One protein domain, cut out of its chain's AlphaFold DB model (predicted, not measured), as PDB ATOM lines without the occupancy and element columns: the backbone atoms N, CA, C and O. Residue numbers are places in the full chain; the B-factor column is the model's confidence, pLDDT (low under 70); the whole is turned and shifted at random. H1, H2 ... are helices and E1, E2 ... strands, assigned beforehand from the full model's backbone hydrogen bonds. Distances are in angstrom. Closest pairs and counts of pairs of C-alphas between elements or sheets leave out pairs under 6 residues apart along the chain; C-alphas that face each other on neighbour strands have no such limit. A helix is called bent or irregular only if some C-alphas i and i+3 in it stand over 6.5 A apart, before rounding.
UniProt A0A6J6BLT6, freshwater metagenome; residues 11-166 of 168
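Overview. This is residues 11 to 166 of the 168 residues of a protein of freshwater metagenome (UniProt A0A6J6BLT6). Two lobes stand side by side: one is a long, strongly twisted sheet of E6, E7 and E8 with H3 at one end of it, and the other holds the smaller sheet of E4, E1 and E5, the short strand pair E2 and E3, and then H2 and H4. H1 lies between the lobes, whose named strands stay apart from each other, and residues 151 to 156 run from E8 across to H4. The printed part has 156 residues with four named helices and eight named strands, in the order E1 E2 H1 H2 E3 E4 E5 E6 E7 H3 E8 H4; under half of the residues are in named elements, and the class is mixed, helices and strands. Each sheet is antiparallel, ordered E6 E7 E8, E4 E1 E5 and E2 E3. The whole is compact, with a radius of gyration of the C-alphas of 17.1 A, and spans 42 by 36 by 31 A.

Along the chain. E6, residues 104 to 113, is 26.1 A long and bends by 56 degrees at residue 110; its first C-alpha is at (28.276, 19.165, 38.568). E7 is residues 116 to 124, 24.0 A, and E8 residues 142 to 150, 20.6 A, with a bend of 66 degrees at residue 145. E1 is residues 11 to 15, beginning at (17.013, 21.697, 30.689); E4 is residues 70 to 74 and E5 residues 92 to 97, 16.1 A. E2 is residues 27 to 29 and E3 residues 60 to 62. H1 is residues 42 to 48 and irregular, with C-alphas 42 and 45 7.3 A apart; H2 is residues 53 to 57, H3 residues 126 to 129, and H4 residues 157 to 165, with C-alpha 165 at (8.012, 0.362, 19.229).

Arrangement. E6 and E7 form a hairpin, with N 108 and O 120 2.9 A apart; on the other side of E7, N 119 and O 148 of E8 are 2.9 A apart. H1 only grazes this sheet, with residues 42 to 43; its closest C-alphas to E6 are those of Trp 43 and Gln 109, 7.6 A. H3 only grazes it too. In the other three-stranded sheet, N 13 of E1 and O 71 of E4 are within hydrogen-bond range at 2.9 A, and N 14 of E1 and O 93 of E5 are within hydrogen-bond range at 2.8 A. E2 and E3 have N 28 and O 61 at 2.9 A, and residues 27 to 28 also pair antiparallel with residues 79 to 80. H2 and H4 are close but not clearly touching, with the C-alphas of Leu 56 and Ile 157 closest at 7.8 A. Every O i to N i+4 pair is within hydrogen-bond range in H2 and H4; H1 has 0 of 3, but 3 of 4 O i to N i+3 pairs, and H3 is too short.

Size, cuts and confidence. The two C-alphas farthest apart, those of Gly 68 and Glu 114, are 47.0 A apart. The printed part has no cut; the links E1 to E2, E2 to H1, E4 to E5 and H3 to E8 are long. The mean pLDDT of the printed part is 92.4, and residues 165 to 166 are under 70.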
ATOM      1  N   SER A  11      16.973  20.404  31.351       95.94
ATOM      2  CA  SER A  11      17.013  21.697  30.689       95.94
ATOM      3  C   SER A  11      15.633  22.341  30.743       95.94
ATOM      4  O   SER A  11      14.641  21.749  30.321       95.94
ATOM      5  N   VAL A  12      15.562  23.572  31.246       98.06
ATOM      6  CA  VAL A  12      14.367  24.420  31.177       98.06
ATOM      7  C   VAL A  12      14.589  25.432  30.067       98.06
ATOM      8  O   VAL A  12      15.367  26.375  30.218       98.06
ATOM      9  N   TRP A  13      13.914  25.224  28.944       98.25
ATOM     10  CA  TRP A  13      14.010  26.072  27.767       98.25
ATOM     11  C   TRP A  13      12.777  26.966  27.671       98.25
ATOM     12  O   TRP A  13      11.659  26.475  27.540       98.25
ATOM     13  N   VAL A  14      12.964  28.279  27.772       98.50
ATOM     14  CA  VAL A  14      11.883  29.271  27.804       98.50
ATOM     15  C   VAL A  14      11.848  30.031  26.486       98.50
ATOM     16  O   VAL A  14      12.795  30.746  26.149       98.50
ATOM     17  N   ALA A  15      10.738  29.909  25.767       98.38
ATOM     18  CA  ALA A  15      10.505  30.607  24.513       98.38
ATOM     19  C   ALA A  15      10.290  32.108  24.762       98.38
ATOM     20  O   ALA A  15       9.417  32.493  25.540       98.38
ATOM     21  N   LEU A  16      11.052  32.979  24.091       98.56
ATOM     22  CA  LEU A  16      10.825  34.436  24.138       98.56
ATOM     23  C   LEU A  16       9.994  34.951  22.956       98.56
ATOM     24  O   LEU A  16       9.594  36.112  22.934       98.56
ATOM     25  N   VAL A  17       9.741  34.084  21.980       98.44
ATOM     26  CA  VAL A  17       8.874  34.303  20.821       98.44
ATOM     27  C   VAL A  17       8.056  33.036  20.590       98.44
ATOM     28  O   VAL A  17       8.411  31.983  21.118       98.44
ATOM     29  N   ASP A  18       6.996  33.113  19.792       98.38
ATOM     30  CA  ASP A  18       6.291  31.906  19.356       98.38
ATOM     31  C   ASP A  18       7.261  31.004  18.596       98.38
ATOM     32  O   ASP A  18       7.982  31.453  17.704       98.38
ATOM     33  N   CYS A  19       7.315  29.737  18.984       98.06
ATOM     34  CA  CYS A  19       8.207  28.747  18.410       98.06
ATOM     35  C   CYS A  19       7.371  27.760  17.615       98.06
ATOM     36  O   CYS A  19       6.583  27.007  18.183       98.06
ATOM     37  N   VAL A  20       7.560  27.809  16.302       97.44
ATOM     38  CA  VAL A  20       6.840  27.020  15.302       97.44
ATOM     39  C   VAL A  20       7.838  26.317  14.386       97.44
ATOM     40  O   VAL A  20       9.019  26.681  14.359       97.44
ATOM     41  N   LEU A  21       7.393  25.322  13.625       94.88
ATOM     42  CA  LEU A  21       8.262  24.553  12.727       94.88
ATOM     43  C   LEU A  21       9.088  25.451  11.793       94.88
ATOM     44  O   LEU A  21      10.311  25.317  11.740       94.88
ATOM     45  N   ASP A  22       8.451  26.436  11.155       96.50
ATOM     46  CA  ASP A  22       9.096  27.345  10.196       96.50
ATOM     47  C   ASP A  22      10.271  28.133  10.798       96.50
ATOM     48  O   ASP A  22      11.249  28.438  10.107       96.50
ATOM     49  N   ASN A  23      10.199  28.472  12.092       97.44
ATOM     50  CA  ASN A  23      11.254  29.226  12.771       97.44
ATOM     51  C   ASN A  23      12.219  28.355  13.585       97.44
ATOM     52  O   ASN A  23      13.073  28.882  14.306       97.44
ATOM     53  N   GLY A  24      12.137  27.036  13.407       96.06
ATOM     54  CA  GLY A  24      13.086  26.078  13.950       96.06
ATOM     55  C   GLY A  24      12.676  25.467  15.284       96.06
ATOM     56  O   GLY A  24      13.575  25.070  16.029       96.06
ATOM     57  N   ALA A  25      11.378  25.437  15.636       96.62
ATOM     58  CA  ALA A  25      10.877  24.758  16.842       96.62
ATOM     59  C   ALA A  25      11.554  23.401  17.047       96.62
ATOM     60  O   ALA A  25      11.814  22.673  16.090       96.62
ATOM     61  N   MET A  26      11.891  23.097  18.300       96.44
ATOM     62  CA  MET A  26      12.582  21.849  18.590       96.44
ATOM     63  C   MET A  26      11.674  20.652  18.304       96.44
ATOM     64  O   MET A  26      10.465  20.731  18.505       96.44
ATOM     65  N   SER A  27      12.277  19.542  17.913       95.88
ATOM     66  CA  SER A  27      11.636  18.237  17.838       95.88
ATOM     67  C   SER A  27      12.405  17.247  18.704       95.88
ATOM     68  O   SER A  27      13.603  17.421  18.945       95.88
ATOM     69  N   MET A  28      11.728  16.216  19.191       95.69
ATOM     70  CA  MET A  28      12.292  15.234  20.113       95.69
ATOM     71  C   MET A  28      12.032  13.809  19.649       95.69
ATOM     72  O   MET A  28      11.019  13.525  19.019       95.69
ATOM     73  N   LEU A  29      12.950  12.908  19.988       94.31
ATOM     74  CA  LEU A  29      12.730  11.478  19.835       94.31
ATOM     75  C   LEU A  29      12.035  10.965  21.097       94.31
ATOM     76  O   LEU A  29      12.655  10.893  22.170       94.31
ATOM     77  N   ASP A  30      10.756  10.629  20.975       93.44
ATOM     78  CA  ASP A  30       9.921  10.255  22.114       93.44
ATOM     79  C   ASP A  30      10.512   9.072  22.892       93.44
ATOM     80  O   ASP A  30      11.022   8.103  22.338       93.44
ATOM     81  N   GLY A  31      10.512   9.178  24.224       92.50
ATOM     82  CA  GLY A  31      11.015   8.119  25.106       92.50
ATOM     83  C   GLY A  31      12.536   7.895  25.098       92.50
ATOM     84  O   GLY A  31      13.021   7.154  25.949       92.50
ATOM     85  N   SER A  32      13.308   8.565  24.235       92.25
ATOM     86  CA  SER A  32      14.761   8.342  24.084       92.25
ATOM     87  C   SER A  32      15.563   8.458  25.388       92.25
ATOM     88  O   SER A  32      16.448   7.643  25.643       92.25
ATOM     89  N   HIS A  33      15.188   9.379  26.277       92.19
ATOM     90  CA  HIS A  33      15.768   9.548  27.618       92.19
ATOM     91  C   HIS A  33      15.653   8.310  28.529       92.19
ATOM     92  O   HIS A  33      16.264   8.272  29.595       92.19
ATOM     93  N   ARG A  34      14.846   7.302  28.179       90.12
ATOM     94  CA  ARG A  34      14.707   6.056  28.955       90.12
ATOM     95  C   ARG A  34      15.756   5.015  28.584       90.12
ATOM     96  O   ARG A  34      16.104   4.195  29.426       90.12
ATOM     97  N   SER A  35      16.273   5.083  27.359       87.81
ATOM     98  CA  SER A  35      17.116   4.030  26.784       87.81
ATOM     99  C   SER A  35      18.480   4.529  26.313       87.81
ATOM    100  O   SER A  35      19.412   3.738  26.224       87.81
ATOM    101  N   LEU A  36      18.623   5.830  26.039       87.75
ATOM    102  CA  LEU A  36      19.851   6.439  25.512       87.75
ATOM    103  C   LEU A  36      20.661   7.210  26.569       87.75
ATOM    104  O   LEU A  36      21.522   8.023  26.230       87.75
ATOM    105  N   ARG A  37      20.432   6.941  27.862       88.12
ATOM    106  CA  ARG A  37      21.264   7.494  28.945       88.12
ATOM    107  C   ARG A  37      22.659   6.895  28.891       88.12
ATOM    108  O   ARG A  37      22.828   5.681  28.991       88.12
ATOM    109  N   SER A  38      23.669   7.746  28.768       84.69
ATOM    110  CA  SER A  38      25.067   7.321  28.744       84.69
ATOM    111  C   SER A  38      25.996   8.465  29.145       84.69
ATOM    112  O   SER A  38      25.581   9.618  29.269       84.69
ATOM    113  N   ARG A  39      27.282   8.159  29.359       86.06
ATOM    114  CA  ARG A  39      28.297   9.206  29.520       86.06
ATOM    115  C   ARG A  39      28.446   9.938  28.193       86.06
ATOM    116  O   ARG A  39      28.862   9.349  27.201       86.06
ATOM    117  N   ARG A  40      28.119  11.226  28.195       86.88
ATOM    118  CA  ARG A  40      28.090  12.049  26.991       86.88
ATOM    119  C   ARG A  40      28.557  13.472  27.273       86.88
ATOM    120  O   ARG A  40      28.526  13.949  28.411       86.88
ATOM    121  N   GLY A  41      29.022  14.119  26.216       87.81
ATOM    122  CA  GLY A  41      29.438  15.516  26.192       87.81
ATOM    123  C   GLY A  41      28.980  16.159  24.890       87.81
ATOM    124  O   GLY A  41      28.099  15.632  24.210       87.81
ATOM    125  N   MET A  42      29.594  17.274  24.501       87.88
ATOM    126  CA  MET A  42      29.181  17.985  23.282       87.88
ATOM    127  C   MET A  42      29.310  17.165  21.999       87.88
ATOM    128  O   MET A  42      28.696  17.521  21.010       87.88
ATOM    129  N   TRP A  43      30.077  16.076  21.996       89.62
ATOM    130  CA  TRP A  43      30.219  15.162  20.859       89.62
ATOM    131  C   TRP A  43      29.051  14.188  20.694       89.62
ATOM    132  O   TRP A  43      29.051  13.429  19.734       89.62
ATOM    133  N   ALA A  44      28.065  14.162  21.597       89.69
ATOM    134  CA  ALA A  44      26.988  13.168  21.563       89.69
ATOM    135  C   ALA A  44      26.245  13.114  20.215       89.69
ATOM    136  O   ALA A  44      25.830  12.041  19.786       89.69
ATOM    137  N   TYR A  45      26.137  14.252  19.515       87.75
ATOM    138  CA  TYR A  45      25.518  14.328  18.187       87.75
ATOM    139  C   TYR A  45      26.241  13.482  17.127       87.75
ATOM    140  O   TYR A  45      25.627  13.109  16.131       87.75
ATOM    141  N   GLN A  46      27.526  13.158  17.323       90.31
ATOM    142  CA  GLN A  46      28.306  12.327  16.400       90.31
ATOM    143  C   GLN A  46      27.705  10.927  16.256       90.31
ATOM    144  O   GLN A  46      27.838  10.325  15.195       90.31
ATOM    145  N   ALA A  47      26.987  10.442  17.275       89.69
ATOM    146  CA  ALA A  47      26.296   9.162  17.208       89.69
ATOM    147  C   ALA A  47      25.190   9.134  16.143       89.69
ATOM    148  O   ALA A  47      24.857   8.065  15.644       89.69
ATOM    149  N   CYS A  48      24.663  10.294  15.745       89.38
ATOM    150  CA  CYS A  48      23.693  10.421  14.658       89.38
ATOM    151  C   CYS A  48      24.352  10.677  13.289       89.38
ATOM    152  O   CYS A  48      23.642  10.901  12.315       89.38
ATOM    153  N   GLY A  49      25.688  10.681  13.186       88.75
ATOM    154  CA  GLY A  49      26.408  11.108  11.978       88.75
ATOM    155  C   GLY A  49      26.183  10.236  10.737       88.75
ATOM    156  O   GLY A  49      26.367  10.720   9.623       88.75
ATOM    157  N   GLY A  50      25.779   8.976  10.922       89.12
ATOM    158  CA  GLY A  50      25.431   8.047   9.840       89.12
ATOM    159  C   GLY A  50      23.957   8.075   9.423       89.12
ATOM    160  O   GLY A  50      23.575   7.350   8.507       89.12
ATOM    161  N   LEU A  51      23.117   8.876  10.086       90.75
ATOM    162  CA  LEU A  51      21.677   8.916   9.839       90.75
ATOM    163  C   LEU A  51      21.314  10.031   8.856       90.75
ATOM    164  O   LEU A  51      21.752  11.174   8.989       90.75
ATOM    165  N   GLU A  52      20.467   9.708   7.882       90.88
ATOM    166  CA  GLU A  52      19.893  10.716   6.995       90.88
ATOM    167  C   GLU A  52      18.866  11.563   7.758       90.88
ATOM    168  O   GLU A  52      17.951  11.033   8.392       90.88
ATOM    169  N   GLN A  53      18.993  12.893   7.670       87.25
ATOM    170  CA  GLN A  53      18.106  13.824   8.378       87.25
ATOM    171  C   GLN A  53      16.631  13.591   8.026       87.25
ATOM    172  O   GLN A  53      15.800  13.573   8.921       87.25
ATOM    173  N   ALA A  54      16.317  13.340   6.750       89.31
ATOM    174  CA  ALA A  54      14.944  13.093   6.311       89.31
ATOM    175  C   ALA A  54      14.320  11.868   7.000       89.31
ATOM    176  O   ALA A  54      13.150  11.895   7.358       89.31
ATOM    177  N   THR A  55      15.106  10.813   7.230       89.06
ATOM    178  CA  THR A  55      14.644   9.615   7.941       89.06
ATOM    179  C   THR A  55      14.494   9.873   9.436       89.06
ATOM    180  O   THR A  55      13.553   9.387  10.055       89.06
ATOM    181  N   LEU A  56      15.400  10.656  10.029       88.75
ATOM    182  CA  LEU A  56      15.269  11.091  11.419       88.75
ATOM    183  C   LEU A  56      14.014  11.943  11.627       88.75
ATOM    184  O   LEU A  56      13.304  11.722  12.601       88.75
ATOM    185  N   ASP A  57      13.717  12.868  10.715       89.62
ATOM    186  CA  ASP A  57      12.567  13.772  10.810       89.62
ATOM    187  C   ASP A  57      11.231  13.013  10.889       89.62
ATOM    188  O   ASP A  57      10.318  13.462  11.578       89.62
ATOM    189  N   GLU A  58      11.126  11.833  10.266       90.75
ATOM    190  CA  GLU A  58       9.945  10.958  10.356       90.75
ATOM    191  C   GLU A  58       9.728  10.359  11.759       90.75
ATOM    192  O   GLU A  58       8.617   9.936  12.085       90.75
ATOM    193  N   LEU A  59      10.773  10.317  12.593       92.44
ATOM    194  CA  LEU A  59      10.741   9.772  13.954       92.44
ATOM    195  C   LEU A  59      10.581  10.839  15.039       92.44
ATOM    196  O   LEU A  59      10.382  10.498  16.206       92.44
ATOM    197  N   LEU A  60      10.739  12.115  14.685       93.94
ATOM    198  CA  LEU A  60      10.785  13.205  15.647       93.94
ATOM    199  C   LEU A  60       9.405  13.841  15.836       93.94
ATOM    200  O   LEU A  60       8.738  14.245  14.886       93.94
ATOM    201  N   THR A  61       9.021  14.025  17.094       95.56
ATOM    202  CA  THR A  61       7.803  14.738  17.481       95.56
ATOM    203  C   THR A  61       8.123  16.224  17.680       95.56
ATOM    204  O   THR A  61       8.972  16.547  18.517       95.56
ATOM    205  N   PRO A  62       7.483  17.154  16.946       96.12
ATOM    206  CA  PRO A  62       7.727  18.585  17.100       96.12
ATOM    207  C   PRO A  62       7.118  19.147  18.388       96.12
ATOM    208  O   PRO A  62       6.057  18.719  18.842       96.12
ATOM    209  N   VAL A  63       7.782  20.153  18.956       97.25
ATOM    210  CA  VAL A  63       7.388  20.840  20.190       97.25
ATOM    211  C   VAL A  63       7.219  22.329  19.897       97.25
ATOM    212  O   VAL A  63       8.113  23.150  20.121       97.25
ATOM    213  N   GLU A  64       6.050  22.678  19.365       97.75
ATOM    214  CA  GLU A  64       5.657  24.067  19.127       97.75
ATOM    215  C   GLU A  64       5.050  24.669  20.399       97.75
ATOM    216  O   GLU A  64       4.165  24.082  21.027       97.75
ATOM    217  N   VAL A  65       5.527  25.849  20.792       98.19
ATOM    218  CA  VAL A  65       5.080  26.531  22.012       98.19
ATOM    219  C   VAL A  65       4.969  28.042  21.792       98.19
ATOM    220  O   VAL A  65       5.801  28.617  21.088       98.19
ATOM    221  N   PRO A  66       3.983  28.722  22.403       98.44
ATOM    222  CA  PRO A  66       3.894  30.174  22.325       98.44
ATOM    223  C   PRO A  66       4.968  30.866  23.173       98.44
ATOM    224  O   PRO A  66       5.520  30.286  24.115       98.44
ATOM    225  N   ALA A  67       5.208  32.148  22.898       98.44
ATOM    226  CA  ALA A  67       6.078  32.991  23.710       98.44
ATOM    227  C   ALA A  67       5.697  32.926  25.206       98.44
ATOM    228  O   ALA A  67       4.522  32.893  25.582       98.44
ATOM    229  N   GLY A  68       6.707  32.902  26.074       98.25
ATOM    230  CA  GLY A  68       6.558  32.812  27.526       98.25
ATOM    231  C   GLY A  68       6.347  31.396  28.069       98.25
ATOM    232  O   GLY A  68       6.343  31.225  29.288       98.25
ATOM    233  N   HIS A  69       6.195  30.383  27.212       98.44
ATOM    234  CA  HIS A  69       6.105  28.991  27.654       98.44
ATOM    235  C   HIS A  69       7.493  28.388  27.860       98.44
ATOM    236  O   HIS A  69       8.457  28.739  27.176       98.44
ATOM    237  N   ALA A  70       7.577  27.460  28.810       97.94
ATOM    238  CA  ALA A  70       8.775  26.684  29.075       97.94
ATOM    239  C   ALA A  70       8.567  25.226  28.659       97.94
ATOM    240  O   ALA A  70       7.549  24.620  28.994       97.94
ATOM    241  N   VAL A  71       9.561  24.665  27.980       97.88
ATOM    242  CA  VAL A  71       9.702  23.231  27.735       97.88
ATOM    243  C   VAL A  71      10.745  22.709  28.720       97.88
ATOM    244  O   VAL A  71      11.861  23.223  28.775       97.88
ATOM    245  N   ILE A  72      10.368  21.719  29.529       97.94
ATOM    246  CA  ILE A  72      11.262  21.088  30.505       97.94
ATOM    247  C   ILE A  72      11.640  19.717  29.963       97.94
ATOM    248  O   ILE A  72      10.776  18.860  29.781       97.94
ATOM    249  N   LEU A  73      12.926  19.529  29.697       95.81
ATOM    250  CA  LEU A  73      13.477  18.345  29.053       95.81
ATOM    251  C   LEU A  73      14.380  17.615  30.037       95.81
ATOM    252  O   LEU A  73      15.206  18.243  30.693       95.81
ATOM    253  N   ASP A  74      14.271  16.291  30.099       95.38
ATOM    254  CA  ASP A  74      15.382  15.490  30.607       95.38
ATOM    255  C   ASP A  74      16.574  15.686  29.671       95.38
ATOM    256  O   ASP A  74      16.407  15.569  28.456       95.38
ATOM    257  N   ASP A  75      17.763  15.975  30.198       93.38
ATOM    258  CA  ASP A  75      18.910  16.250  29.332       93.38
ATOM    259  C   ASP A  75      19.232  15.050  28.429       93.38
ATOM    260  O   ASP A  75      19.772  15.255  27.338       93.38
ATOM    261  N   ALA A  76      18.921  13.814  28.851       92.56
ATOM    262  CA  ALA A  76      19.137  12.599  28.063       92.56
ATOM    263  C   ALA A  76      18.150  12.436  26.898       92.56
ATOM    264  O   ALA A  76      18.317  11.528  26.081       92.56
ATOM    265  N   LEU A  77      17.122  13.284  26.805       93.94
ATOM    266  CA  LEU A  77      16.201  13.283  25.679       93.94
ATOM    267  C   LEU A  77      16.936  13.745  24.422       93.94
ATOM    268  O   LEU A  77      17.460  14.859  24.362       93.94
ATOM    269  N   VAL A  78      16.938  12.898  23.395       92.50
ATOM    270  CA  VAL A  78      17.426  13.286  22.075       92.50
ATOM    271  C   VAL A  78      16.451  14.304  21.496       92.50
ATOM    272  O   VAL A  78      15.264  14.024  21.333       92.50
ATOM    273  N   HIS A  79      16.965  15.494  21.211       94.00
ATOM    274  CA  HIS A  79      16.210  16.597  20.639       94.00
ATOM    275  C   HIS A  79      17.058  17.346  19.611       94.00
ATOM    276  O   HIS A  79      18.289  17.316  19.638       94.00
ATOM    277  N   TYR A  80      16.375  18.010  18.691       92.44
ATOM    278  CA  TYR A  80      16.949  18.698  17.545       92.44
ATOM    279  C   TYR A  80      16.178  19.994  17.304       92.44
ATOM    280  O   TYR A  80      14.990  20.071  17.586       92.44
ATOM    281  N   SER A  81      16.838  21.035  16.799       93.69
ATOM    282  CA  SER A  81      16.165  22.232  16.282       93.69
ATOM    283  C   SER A  81      16.602  22.440  14.835       93.69
ATOM    284  O   SER A  81      17.800  22.641  14.615       93.69
ATOM    285  N   PRO A  82      15.677  22.421  13.862       92.56
ATOM    286  CA  PRO A  82      16.018  22.716  12.484       92.56
ATOM    287  C   PRO A  82      16.448  24.179  12.302       92.56
ATOM    288  O   PRO A  82      16.174  25.032  13.157       92.56
ATOM    289  N   PRO A  83      17.136  24.499  11.188       94.56
ATOM    290  CA  PRO A  83      17.463  25.874  10.843       94.56
ATOM    291  C   PRO A  83      16.211  26.754  10.817       94.56
ATOM    292  O   PRO A  83      15.186  26.373  10.259       94.56
ATOM    293  N   ASN A  84      16.313  27.955  11.380       97.44
ATOM    294  CA  ASN A  84      15.259  28.957  11.285       97.44
ATOM    295  C   ASN A  84      15.169  29.469   9.839       97.44
ATOM    296  O   ASN A  84      16.124  30.071   9.345       97.44
ATOM    297  N   GLN A  85      14.036  29.229   9.174       97.38
ATOM    298  CA  GLN A  85      13.809  29.606   7.773       97.38
ATOM    299  C   GLN A  85      13.173  30.996   7.622       97.38
ATOM    300  O   GLN A  85      12.871  31.429   6.511       97.38
ATOM    301  N   THR A  86      12.958  31.700   8.733       97.00
ATOM    302  CA  THR A  86      12.360  33.034   8.758       97.00
ATOM    303  C   THR A  86      13.421  34.128   8.873       97.00
ATOM    304  O   THR A  86      14.539  33.897   9.333       97.00
ATOM    305  N   ASP A  87      13.035  35.364   8.555       97.31
ATOM    306  CA  ASP A  87      13.898  36.544   8.717       97.31
ATOM    307  C   ASP A  87      13.916  37.101  10.156       97.31
ATOM    308  O   ASP A  87      14.534  38.134  10.430       97.31
ATOM    309  N   GLN A  88      13.206  36.459  11.091       97.19
ATOM    310  CA  GLN A  88      13.090  36.906  12.479       97.19
ATOM    311  C   GLN A  88      13.984  36.084  13.400       97.19
ATOM    312  O   GLN A  88      14.197  34.890  13.206       97.19
ATOM    313  N   ARG A  89      14.502  36.710  14.461       97.69
ATOM    314  CA  ARG A  89      15.283  35.994  15.476       97.69
ATOM    315  C   ARG A  89      14.362  35.133  16.339       97.69
ATOM    316  O   ARG A  89      13.444  35.662  16.959       97.69
ATOM    317  N   ARG A  90      14.675  33.841  16.464       97.31
ATOM    318  CA  ARG A  90      14.072  32.957  17.469       97.31
ATOM    319  C   ARG A  90      14.903  32.991  18.747       97.31
ATOM    320  O   ARG A  90      15.972  32.389  18.807       97.31
ATOM    321  N   LEU A  91      14.432  33.737  19.742       97.62
ATOM    322  CA  LEU A  91      15.124  33.906  21.018       97.62
ATOM    323  C   LEU A  91      14.548  32.964  22.079       97.62
ATOM    324  O   LEU A  91      13.334  32.773  22.159       97.62
ATOM    325  N   ALA A  92      15.426  32.428  22.921       97.31
ATOM    326  CA  ALA A  92      15.066  31.606  24.065       97.31
ATOM    327  C   ALA A  92      16.074  31.792  25.204       97.31
ATOM    328  O   ALA A  92      17.207  32.221  24.974       97.31
ATOM    329  N   ILE A  93      15.654  31.457  26.421       97.00
ATOM    330  CA  ILE A  93      16.528  31.362  27.595       97.00
ATOM    331  C   ILE A  93      16.591  29.895  27.999       97.00
ATOM    332  O   ILE A  93      15.551  29.259  28.142       97.00
ATOM    333  N   GLN A  94      17.797  29.369  28.199       95.00
ATOM    334  CA  GLN A  94      17.995  28.012  28.686       95.00
ATOM    335  C   GLN A  94      18.613  28.038  30.077       95.00
ATOM    336  O   GLN A  94      19.610  28.718  30.316       95.00
ATOM    337  N   PHE A  95      18.027  27.255  30.975       94.69
ATOM    338  CA  PHE A  95      18.617  26.903  32.255       94.69
ATOM    339  C   PHE A  95      18.927  25.413  32.262       94.69
ATOM    340  O   PHE A  95      18.127  24.621  31.772       94.69
ATOM    341  N   VAL A  96      20.047  25.041  32.865       92.75
ATOM    342  CA  VAL A  96      20.370  23.650  33.182       92.75
ATOM    343  C   VAL A  96      20.243  23.491  34.688       92.75
ATOM    344  O   VAL A  96      20.842  24.254  35.444       92.75
ATOM    345  N   MET A  97      19.455  22.514  35.118       94.19
ATOM    346  CA  MET A  97      19.200  22.228  36.524       94.19
ATOM    347  C   MET A  97      19.747  20.846  36.870       94.19
ATOM    348  O   MET A  97      19.464  19.859  36.187       94.19
ATOM    349  N   VAL A  98      20.498  20.776  37.964       93.81
ATOM    350  CA  VAL A  98      21.048  19.536  38.525       93.81
ATOM    351  C   VAL A  98      20.560  19.363  39.969       93.81
ATOM    352  O   VAL A  98      20.248  20.365  40.619       93.81
ATOM    353  N   PRO A  99      20.481  18.129  40.500       94.25
ATOM    354  CA  PRO A  99      20.195  17.910  41.915       94.25
ATOM    355  C   PRO A  99      21.247  18.589  42.801       94.25
ATOM    356  O   PRO A  99      22.444  18.494  42.534       94.25
ATOM    357  N   GLN A 100      20.803  19.262  43.864       92.75
ATOM    358  CA  GLN A 100      21.673  20.068  44.731       92.75
ATOM    359  C   GLN A 100      22.726  19.221  45.464       92.75
ATOM    360  O   GLN A 100      23.802  19.705  45.807       92.75
ATOM    361  N   GLU A 101      22.411  17.959  45.732       93.00
ATOM    362  CA  GLU A 101      23.249  17.013  46.459       93.00
ATOM    363  C   GLU A 101      24.353  16.366  45.605       93.00
ATOM    364  O   GLU A 101      25.133  15.564  46.127       93.00
ATOM    365  N   VAL A 102      24.433  16.691  44.309       91.44
ATOM    366  CA  VAL A 102      25.364  16.070  43.360       91.44
ATOM    367  C   VAL A 102      26.327  17.118  42.793       91.44
ATOM    368  O   VAL A 102      25.875  18.158  42.315       91.44
ATOM    369  N   PRO A 103      27.649  16.857  42.787       90.50
ATOM    370  CA  PRO A 103      28.599  17.718  42.091       90.50
ATOM    371  C   PRO A 103      28.293  17.798  40.591       90.50
ATOM    372  O   PRO A 103      28.005  16.782  39.951       90.50
ATOM    373  N   SER A 104      28.396  18.997  40.017       94.50
ATOM    374  CA  SER A 104      28.276  19.165  38.568       94.50
ATOM    375  C   SER A 104      29.526  18.643  37.872       94.50
ATOM    376  O   SER A 104      30.645  18.945  38.286       94.50
ATOM    377  N   ILE A 105      29.335  17.890  36.789       94.75
ATOM    378  CA  ILE A 105      30.430  17.358  35.975       94.75
ATOM    379  C   ILE A 105      30.387  17.834  34.525       94.75
ATOM    380  O   ILE A 105      29.321  17.900  33.897       94.75
ATOM    381  N   TRP A 106      31.576  18.067  33.974       94.12
ATOM    382  CA  TRP A 106      31.813  18.356  32.565       94.12
ATOM    383  C   TRP A 106      32.693  17.280  31.926       94.12
ATOM    384  O   TRP A 106      33.739  16.912  32.458       94.12
ATOM    385  N   HIS A 107      32.262  16.780  30.770       93.62
ATOM    386  CA  HIS A 107      33.030  15.846  29.959       93.62
ATOM    387  C   HIS A 107      33.632  16.630  28.790       93.62
ATOM    388  O   HIS A 107      32.901  17.073  27.906       93.62
ATOM    389  N   GLN A 108      34.954  16.795  28.783       93.00
ATOM    390  CA  GLN A 108      35.697  17.465  27.716       93.00
ATOM    391  C   GLN A 108      36.384  16.415  26.844       93.00
ATOM    392  O   GLN A 108      37.183  15.623  27.343       93.00
ATOM    393  N   GLN A 109      36.109  16.416  25.541       92.50
ATOM    394  CA  GLN A 109      36.849  15.584  24.599       92.50
ATOM    395  C   GLN A 109      38.240  16.192  24.428       92.50
ATOM    396  O   GLN A 109      38.370  17.333  23.992       92.50
ATOM    397  N   VAL A 110      39.273  15.429  24.769       93.38
ATOM    398  CA  VAL A 110      40.679  15.855  24.665       93.38
ATOM    399  C   VAL A 110      41.436  15.110  23.567       93.38
ATOM    400  O   VAL A 110      42.572  15.460  23.252       93.38
ATOM    401  N   GLY A 111      40.810  14.102  22.958       93.38
ATOM    402  CA  GLY A 111      41.352  13.390  21.811       93.38
ATOM    403  C   GLY A 111      40.495  12.202  21.391       93.38
ATOM    404  O   GLY A 111      39.366  12.019  21.850       93.38
ATOM    405  N   THR A 112      41.075  11.382  20.523       92.94
ATOM    406  CA  THR A 112      40.537  10.093  20.086       92.94
ATOM    407  C   THR A 112      41.694   9.095  20.084       92.94
ATOM    408  O   THR A 112      42.813   9.451  19.706       92.94
ATOM    409  N   ASN A 113      41.444   7.866  20.520       87.62
ATOM    410  CA  ASN A 113      42.387   6.750  20.497       87.62
ATOM    411  C   ASN A 113      41.751   5.533  19.794       87.62
ATOM    412  O   ASN A 113      40.643   5.627  19.268       87.62
ATOM    413  N   GLU A 114      42.463   4.405  19.744       87.69
ATOM    414  CA  GLU A 114      41.990   3.177  19.078       87.69
ATOM    415  C   GLU A 114      40.693   2.619  19.692       87.69
ATOM    416  O   GLU A 114      39.904   1.992  18.988       87.69
ATOM    417  N   ASP A 115      40.446   2.899  20.974       85.81
ATOM    418  CA  ASP A 115      39.320   2.380  21.754       85.81
ATOM    419  C   ASP A 115      38.113   3.346  21.803       85.81
ATOM    420  O   ASP A 115      37.040   2.977  22.287       85.81
ATOM    421  N   GLY A 116      38.259   4.585  21.312       91.69
ATOM    422  CA  GLY A 116      37.188   5.583  21.263       91.69
ATOM    423  C   GLY A 116      37.641   7.013  21.572       91.69
ATOM    424  O   GLY A 116      38.753   7.433  21.258       91.69
ATOM    425  N   LEU A 117      36.744   7.794  22.169       93.50
ATOM    426  CA  LEU A 117      36.979   9.184  22.553       93.50
ATOM    427  C   LEU A 117      37.723   9.252  23.887       93.50
ATOM    428  O   LEU A 117      37.284   8.671  24.877       93.50
ATOM    429  N   ASP A 118      38.817  10.007  23.921       95.25
ATOM    430  CA  ASP A 118      39.555  10.305  25.146       95.25
ATOM    431  C   ASP A 118      38.951  11.546  25.805       95.25
ATOM    432  O   ASP A 118      38.885  12.626  25.203       95.25
ATOM    433  N   VAL A 119      38.459  11.374  27.029       94.56
ATOM    434  CA  VAL A 119      37.611  12.342  27.714       94.56
ATOM    435  C   VAL A 119      38.199  12.689  29.073       94.56
ATOM    436  O   VAL A 119      38.341  11.841  29.956       94.56
ATOM    437  N   GLN A 120      38.476  13.975  29.269       95.06
ATOM    438  CA  GLN A 120      38.774  14.539  30.576       95.06
ATOM    439  C   GLN A 120      37.460  14.825  31.306       95.06
ATOM    440  O   GLN A 120      36.609  15.567  30.811       95.06
ATOM    441  N   VAL A 121      37.311  14.259  32.502       95.44
ATOM    442  CA  VAL A 121      36.181  14.542  33.389       95.44
ATOM    443  C   VAL A 121      36.586  15.629  34.370       95.44
ATOM    444  O   VAL A 121      37.648  15.552  35.004       95.44
ATOM    445  N   TRP A 122      35.729  16.630  34.495       96.19
ATOM    446  CA  TRP A 122      35.882  17.742  35.413       96.19
ATOM    447  C   TRP A 122      34.725  17.751  36.405       96.19
ATOM    448  O   TRP A 122      33.581  17.558  36.002       96.19
ATOM    449  N   GLU A 123      35.016  18.015  37.671       96.44
ATOM    450  CA  GLU A 123      34.050  18.584  38.611       96.44
ATOM    451  C   GLU A 123      34.085  20.105  38.452       96.44
ATOM    452  O   GLU A 123      35.171  20.676  38.331       96.44
ATOM    453  N   ILE A 124      32.927  20.760  38.396       95.38
ATOM    454  CA  ILE A 124      32.823  22.182  38.042       95.38
ATOM    455  C   ILE A 124      31.835  22.935  38.938       95.38
ATOM    456  O   ILE A 124      30.860  22.356  39.421       95.38
ATOM    457  N   ASP A 125      32.061  24.240  39.115       93.00
ATOM    458  CA  ASP A 125      31.058  25.174  39.648       93.00
ATOM    459  C   ASP A 125      30.295  25.892  38.522       93.00
ATOM    460  O   ASP A 125      30.716  25.880  37.364       93.00
ATOM    461  N   GLU A 126      29.161  26.521  38.841       89.12
ATOM    462  CA  GLU A 126      28.306  27.199  37.862       89.12
ATOM    463  C   GLU A 126      29.030  28.258  37.002       89.12
ATOM    464  O   GLU A 126      28.704  28.441  35.826       89.12
ATOM    465  N   ARG A 127      30.052  28.920  37.552       93.12
ATOM    466  CA  ARG A 127      30.870  29.945  36.888       93.12
ATOM    467  C   ARG A 127      31.808  29.372  35.838       93.12
ATOM    468  O   ARG A 127      32.279  30.137  34.997       93.12
ATOM    469  N   PHE A 128      32.033  28.056  35.826       93.62
ATOM    470  CA  PHE A 128      32.767  27.384  34.752       93.62
ATOM    471  C   PHE A 128      32.186  27.730  33.376       93.62
ATOM    472  O   PHE A 128      32.933  27.875  32.409       93.62
ATOM    473  N   PHE A 129      30.865  27.941  33.302       90.81
ATOM    474  CA  PHE A 129      30.173  28.234  32.051       90.81
ATOM    475  C   PHE A 129      30.085  29.721  31.675       90.81
ATOM    476  O   PHE A 129      29.583  30.040  30.599       90.81
ATOM    477  N   PHE A 130      30.536  30.652  32.523       90.62
ATOM    478  CA  PHE A 130      30.313  32.087  32.280       90.62
ATOM    479  C   PHE A 130      31.123  32.622  31.096       90.62
ATOM    480  O   PHE A 130      30.666  33.522  30.397       90.62
ATOM    481  N   GLU A 131      32.289  32.031  30.846       88.38
ATOM    482  CA  GLU A 131      33.160  32.335  29.707       88.38
ATOM    483  C   GLU A 131      33.293  31.111  28.789       88.38
ATOM    484  O   GLU A 131      34.369  30.807  28.280       88.38
ATOM    485  N   PHE A 132      32.197  30.369  28.604       86.44
ATOM    486  CA  PHE A 132      32.212  29.120  27.850       86.44
ATOM    487  C   PHE A 132      32.139  29.355  26.344       86.44
ATOM    488  O   PHE A 132      31.105  29.763  25.807       86.44
ATOM    489  N   TRP A 133      33.229  29.044  25.649       81.62
ATOM    490  CA  TRP A 133      33.334  29.188  24.200       81.62
ATOM    491  C   TRP A 133      33.994  27.963  23.581       81.62
ATOM    492  O   TRP A 133      34.998  27.469  24.077       81.62
ATOM    493  N   HIS A 134      33.437  27.479  22.467       80.12
ATOM    494  CA  HIS A 134      33.969  26.347  21.691       80.12
ATOM    495  C   HIS A 134      34.248  25.055  22.487       80.12
ATOM    496  O   HIS A 134      34.958  24.183  21.997       80.12
ATOM    497  N   GLY A 135      33.651  24.886  23.671       79.44
ATOM    498  CA  GLY A 135      33.850  23.702  24.510       79.44
ATOM    499  C   GLY A 135      34.790  23.868  25.686       79.44
ATOM    500  O   GLY A 135      34.914  22.936  26.484       79.44
ATOM    501  N   ASP A 136      35.405  25.038  25.801       83.38
ATOM    502  CA  ASP A 136      36.326  25.361  26.871       83.38
ATOM    503  C   ASP A 136      35.634  26.302  27.857       83.38
ATOM    504  O   ASP A 136      35.118  27.359  27.484       83.38
ATOM    505  N   GLY A 137      35.578  25.866  29.115       88.81
ATOM    506  CA  GLY A 137      35.130  26.682  30.235       88.81
ATOM    507  C   GLY A 137      36.300  27.344  30.952       88.81
ATOM    508  O   GLY A 137      37.459  27.231  30.557       88.81
ATOM    509  N   ASP A 138      35.990  28.043  32.037       93.31
ATOM    510  CA  ASP A 138      37.005  28.686  32.863       93.31
ATOM    511  C   ASP A 138      37.589  27.700  33.884       93.31
ATOM    512  O   ASP A 138      36.990  27.424  34.925       93.31
ATOM    513  N   ASP A 139      38.798  27.212  33.597       93.25
ATOM    514  CA  ASP A 139      39.558  26.265  34.424       93.25
ATOM    515  C   ASP A 139      39.710  26.684  35.898       93.25
ATOM    516  O   ASP A 139      39.942  25.834  36.755       93.25
ATOM    517  N   ARG A 140      39.563  27.974  36.243       95.06
ATOM    518  CA  ARG A 140      39.587  28.432  37.649       95.06
ATOM    519  C   ARG A 140      38.415  27.893  38.469       95.06
ATOM    520  O   ARG A 140      38.501  27.867  39.696       95.06
ATOM    521  N   TYR A 141      37.343  27.498  37.792       96.12
ATOM    522  CA  TYR A 141      36.096  26.999  38.362       96.12
ATOM    523  C   TYR A 141      35.880  25.509  38.065       96.12
ATOM    524  O   TYR A 141      34.761  25.008  38.180       96.12
ATOM    525  N   GLY A 142      36.943  24.794  37.679       95.69
ATOM    526  CA  GLY A 142      36.907  23.364  37.402       95.69
ATOM    527  C   GLY A 142      38.109  22.621  37.980       95.69
ATOM    528  O   GLY A 142      39.228  23.128  38.030       95.69
ATOM    529  N   GLN A 143      37.888  21.376  38.383       97.00
ATOM    530  CA  GLN A 143      38.933  20.450  38.798       97.00
ATOM    531  C   GLN A 143      38.849  19.169  37.971       97.00
ATOM    532  O   GLN A 143      37.810  18.523  37.896       97.00
ATOM    533  N   LYS A 144      39.976  18.755  37.391       96.56
ATOM    534  CA  LYS A 144      40.113  17.453  36.727       96.56
ATOM    535  C   LYS A 144      40.015  16.336  37.764       96.56
ATOM    536  O   LYS A 144      40.844  16.285  38.674       96.56
ATOM    537  N   ILE A 145      39.032  15.451  37.616       97.00
ATOM    538  CA  ILE A 145      38.765  14.370  38.582       97.00
ATOM    539  C   ILE A 145      39.008  12.970  38.016       97.00
ATOM    540  O   ILE A 145      39.298  12.056  38.783       97.00
ATOM    541  N   ASP A 146      38.912  12.793  36.697       96.56
ATOM    542  CA  ASP A 146      39.065  11.487  36.050       96.56
ATOM    543  C   ASP A 146      39.431  11.648  34.568       96.56
ATOM    544  O   ASP A 146      39.227  12.712  33.981       96.56
ATOM    545  N   ARG A 147      39.960  10.597  33.942       96.31
ATOM    546  CA  ARG A 147      40.179  10.532  32.494       96.31
ATOM    547  C   ARG A 147      39.722   9.176  31.992       96.31
ATOM    548  O   ARG A 147      40.220   8.144  32.436       96.31
ATOM    549  N   ILE A 148      38.776   9.195  31.065       94.81
ATOM    550  CA  ILE A 148      38.056   8.004  30.629       94.81
ATOM    551  C   ILE A 148      38.100   7.876  29.114       94.81
ATOM    552  O   ILE A 148      38.147   8.875  28.400       94.81
ATOM    553  N   THR A 149      38.013   6.640  28.634       95.06
ATOM    554  CA  THR A 149      37.726   6.364  27.228       95.06
ATOM    555  C   THR A 149      36.239   6.071  27.083       95.06
ATOM    556  O   THR A 149      35.706   5.202  27.777       95.06
ATOM    557  N   ILE A 150      35.566   6.792  26.190       92.12
ATOM    558  CA  ILE A 150      34.174   6.530  25.819       92.12
ATOM    559  C   ILE A 150      34.165   5.876  24.436       92.12
ATOM    560  O   ILE A 150      34.671   6.488  23.494       92.12
ATOM    561  N   PRO A 151      33.589   4.671  24.279       89.81
ATOM    562  CA  PRO A 151      33.462   4.047  22.970       89.81
ATOM    563  C   PRO A 151      32.707   4.952  21.998       89.81
ATOM    564  O   PRO A 151      31.696   5.558  22.362       89.81
ATOM    565  N   SER A 152      33.169   5.018  20.753       82.62
ATOM    566  CA  SER A 152      32.400   5.655  19.686       82.62
ATOM    567  C   SER A 152      31.139   4.832  19.429       82.62
ATOM    568  O   SER A 152      31.223   3.651  19.095       82.62
ATOM    569  N   VAL A 153      29.975   5.452  19.604       84.62
ATOM    570  CA  VAL A 153      28.672   4.834  19.336       84.62
ATOM    571  C   VAL A 153      28.121   5.433  18.054       84.62
ATOM    572  O   VAL A 153      28.165   6.646  17.884       84.62
ATOM    573  N   GLU A 154      27.589   4.588  17.180       89.44
ATOM    574  CA  GLU A 154      26.831   4.991  15.996       89.44
ATOM    575  C   GLU A 154      25.414   4.434  16.137       89.44
ATOM    576  O   GLU A 154      25.232   3.228  16.322       89.44
ATOM    577  N   LEU A 155      24.418   5.319  16.111       89.75
ATOM    578  CA  LEU A 155      23.010   4.950  16.153       89.75
ATOM    579  C   LEU A 155      22.558   4.552  14.755       89.75
ATOM    580  O   LEU A 155      22.832   5.253  13.781       89.75
ATOM    581  N   ARG A 156      21.824   3.443  14.669       91.12
ATOM    582  CA  ARG A 156      21.196   2.995  13.427       91.12
ATOM    583  C   ARG A 156      19.702   3.235  13.477       91.12
ATOM    584  O   ARG A 156      19.094   3.237  14.547       91.12
ATOM    585  N   ILE A 157      19.099   3.411  12.309       89.88
ATOM    586  CA  ILE A 157      17.673   3.715  12.230       89.88
ATOM    587  C   ILE A 157      16.818   2.573  12.793       89.88
ATOM    588  O   ILE A 157      15.815   2.817  13.460       89.88
ATOM    589  N   GLU A 158      17.251   1.324  12.612       89.94
ATOM    590  CA  GLU A 158      16.571   0.146  13.147       89.94
ATOM    591  C   GLU A 158      16.549   0.149  14.680       89.94
ATOM    592  O   GLU A 158      15.539  -0.225  15.284       89.94
ATOM    593  N   ASP A 159      17.628   0.626  15.312       88.19
ATOM    594  CA  ASP A 159      17.707   0.758  16.766       88.19
ATOM    595  C   ASP A 159      16.701   1.809  17.254       88.19
ATOM    596  O   ASP A 159      15.967   1.566  18.211       88.19
ATOM    597  N   LEU A 160      16.596   2.946  16.555       89.44
ATOM    598  CA  LEU A 160      15.640   4.006  16.893       89.44
ATOM    599  C   LEU A 160      14.182   3.550  16.733       89.44
ATOM    600  O   LEU A 160      13.358   3.818  17.606       89.44
ATOM    601  N   HIS A 161      13.862   2.804  15.674       86.88
ATOM    602  CA  HIS A 161      12.530   2.214  15.509       86.88
ATOM    603  C   HIS A 161      12.183   1.228  16.630       86.88
ATOM    604  O   HIS A 161      11.068   1.252  17.150       86.88
ATOM    605  N   SER A 162      13.135   0.375  17.019       85.81
ATOM    606  CA  SER A 162      12.955  -0.578  18.119       85.81
ATOM    607  C   SER A 162      12.681   0.135  19.449       85.81
ATOM    608  O   SER A 162      11.798  -0.268  20.211       85.81
ATOM    609  N   LEU A 163      13.383   1.247  19.699       84.38
ATOM    610  CA  LEU A 163      13.171   2.090  20.876       84.38
ATOM    611  C   LEU A 163      11.754   2.670  20.936       84.38
ATOM    612  O   LEU A 163      11.153   2.665  22.007       84.38
ATOM    613  N   LEU A 164      11.216   3.131  19.804       79.75
ATOM    614  CA  LEU A 164       9.871   3.712  19.724       79.75
ATOM    615  C   LEU A 164       8.752   2.660  19.782       79.75
ATOM    616  O   LEU A 164       7.679   2.937  20.308       79.75
ATOM    617  N   GLY A 165       8.989   1.459  19.246       68.69
ATOM    618  CA  GLY A 165       8.012   0.362  19.229       68.69
ATOM    619  C   GLY A 165       7.921  -0.439  20.533       68.69
ATOM    620  O   GLY A 165       7.039  -1.285  20.676       68.69
ATOM    621  N   SER A 166       8.828  -0.194  21.479       60.94
ATOM    622  CA  SER A 166       8.810  -0.819  22.800       60.94
ATOM    623  C   SER A 166       7.776  -0.115  23.688       60.94
ATOM    624  O   SER A 166       8.110   0.812  24.425       60.94
TER     625      SER A 166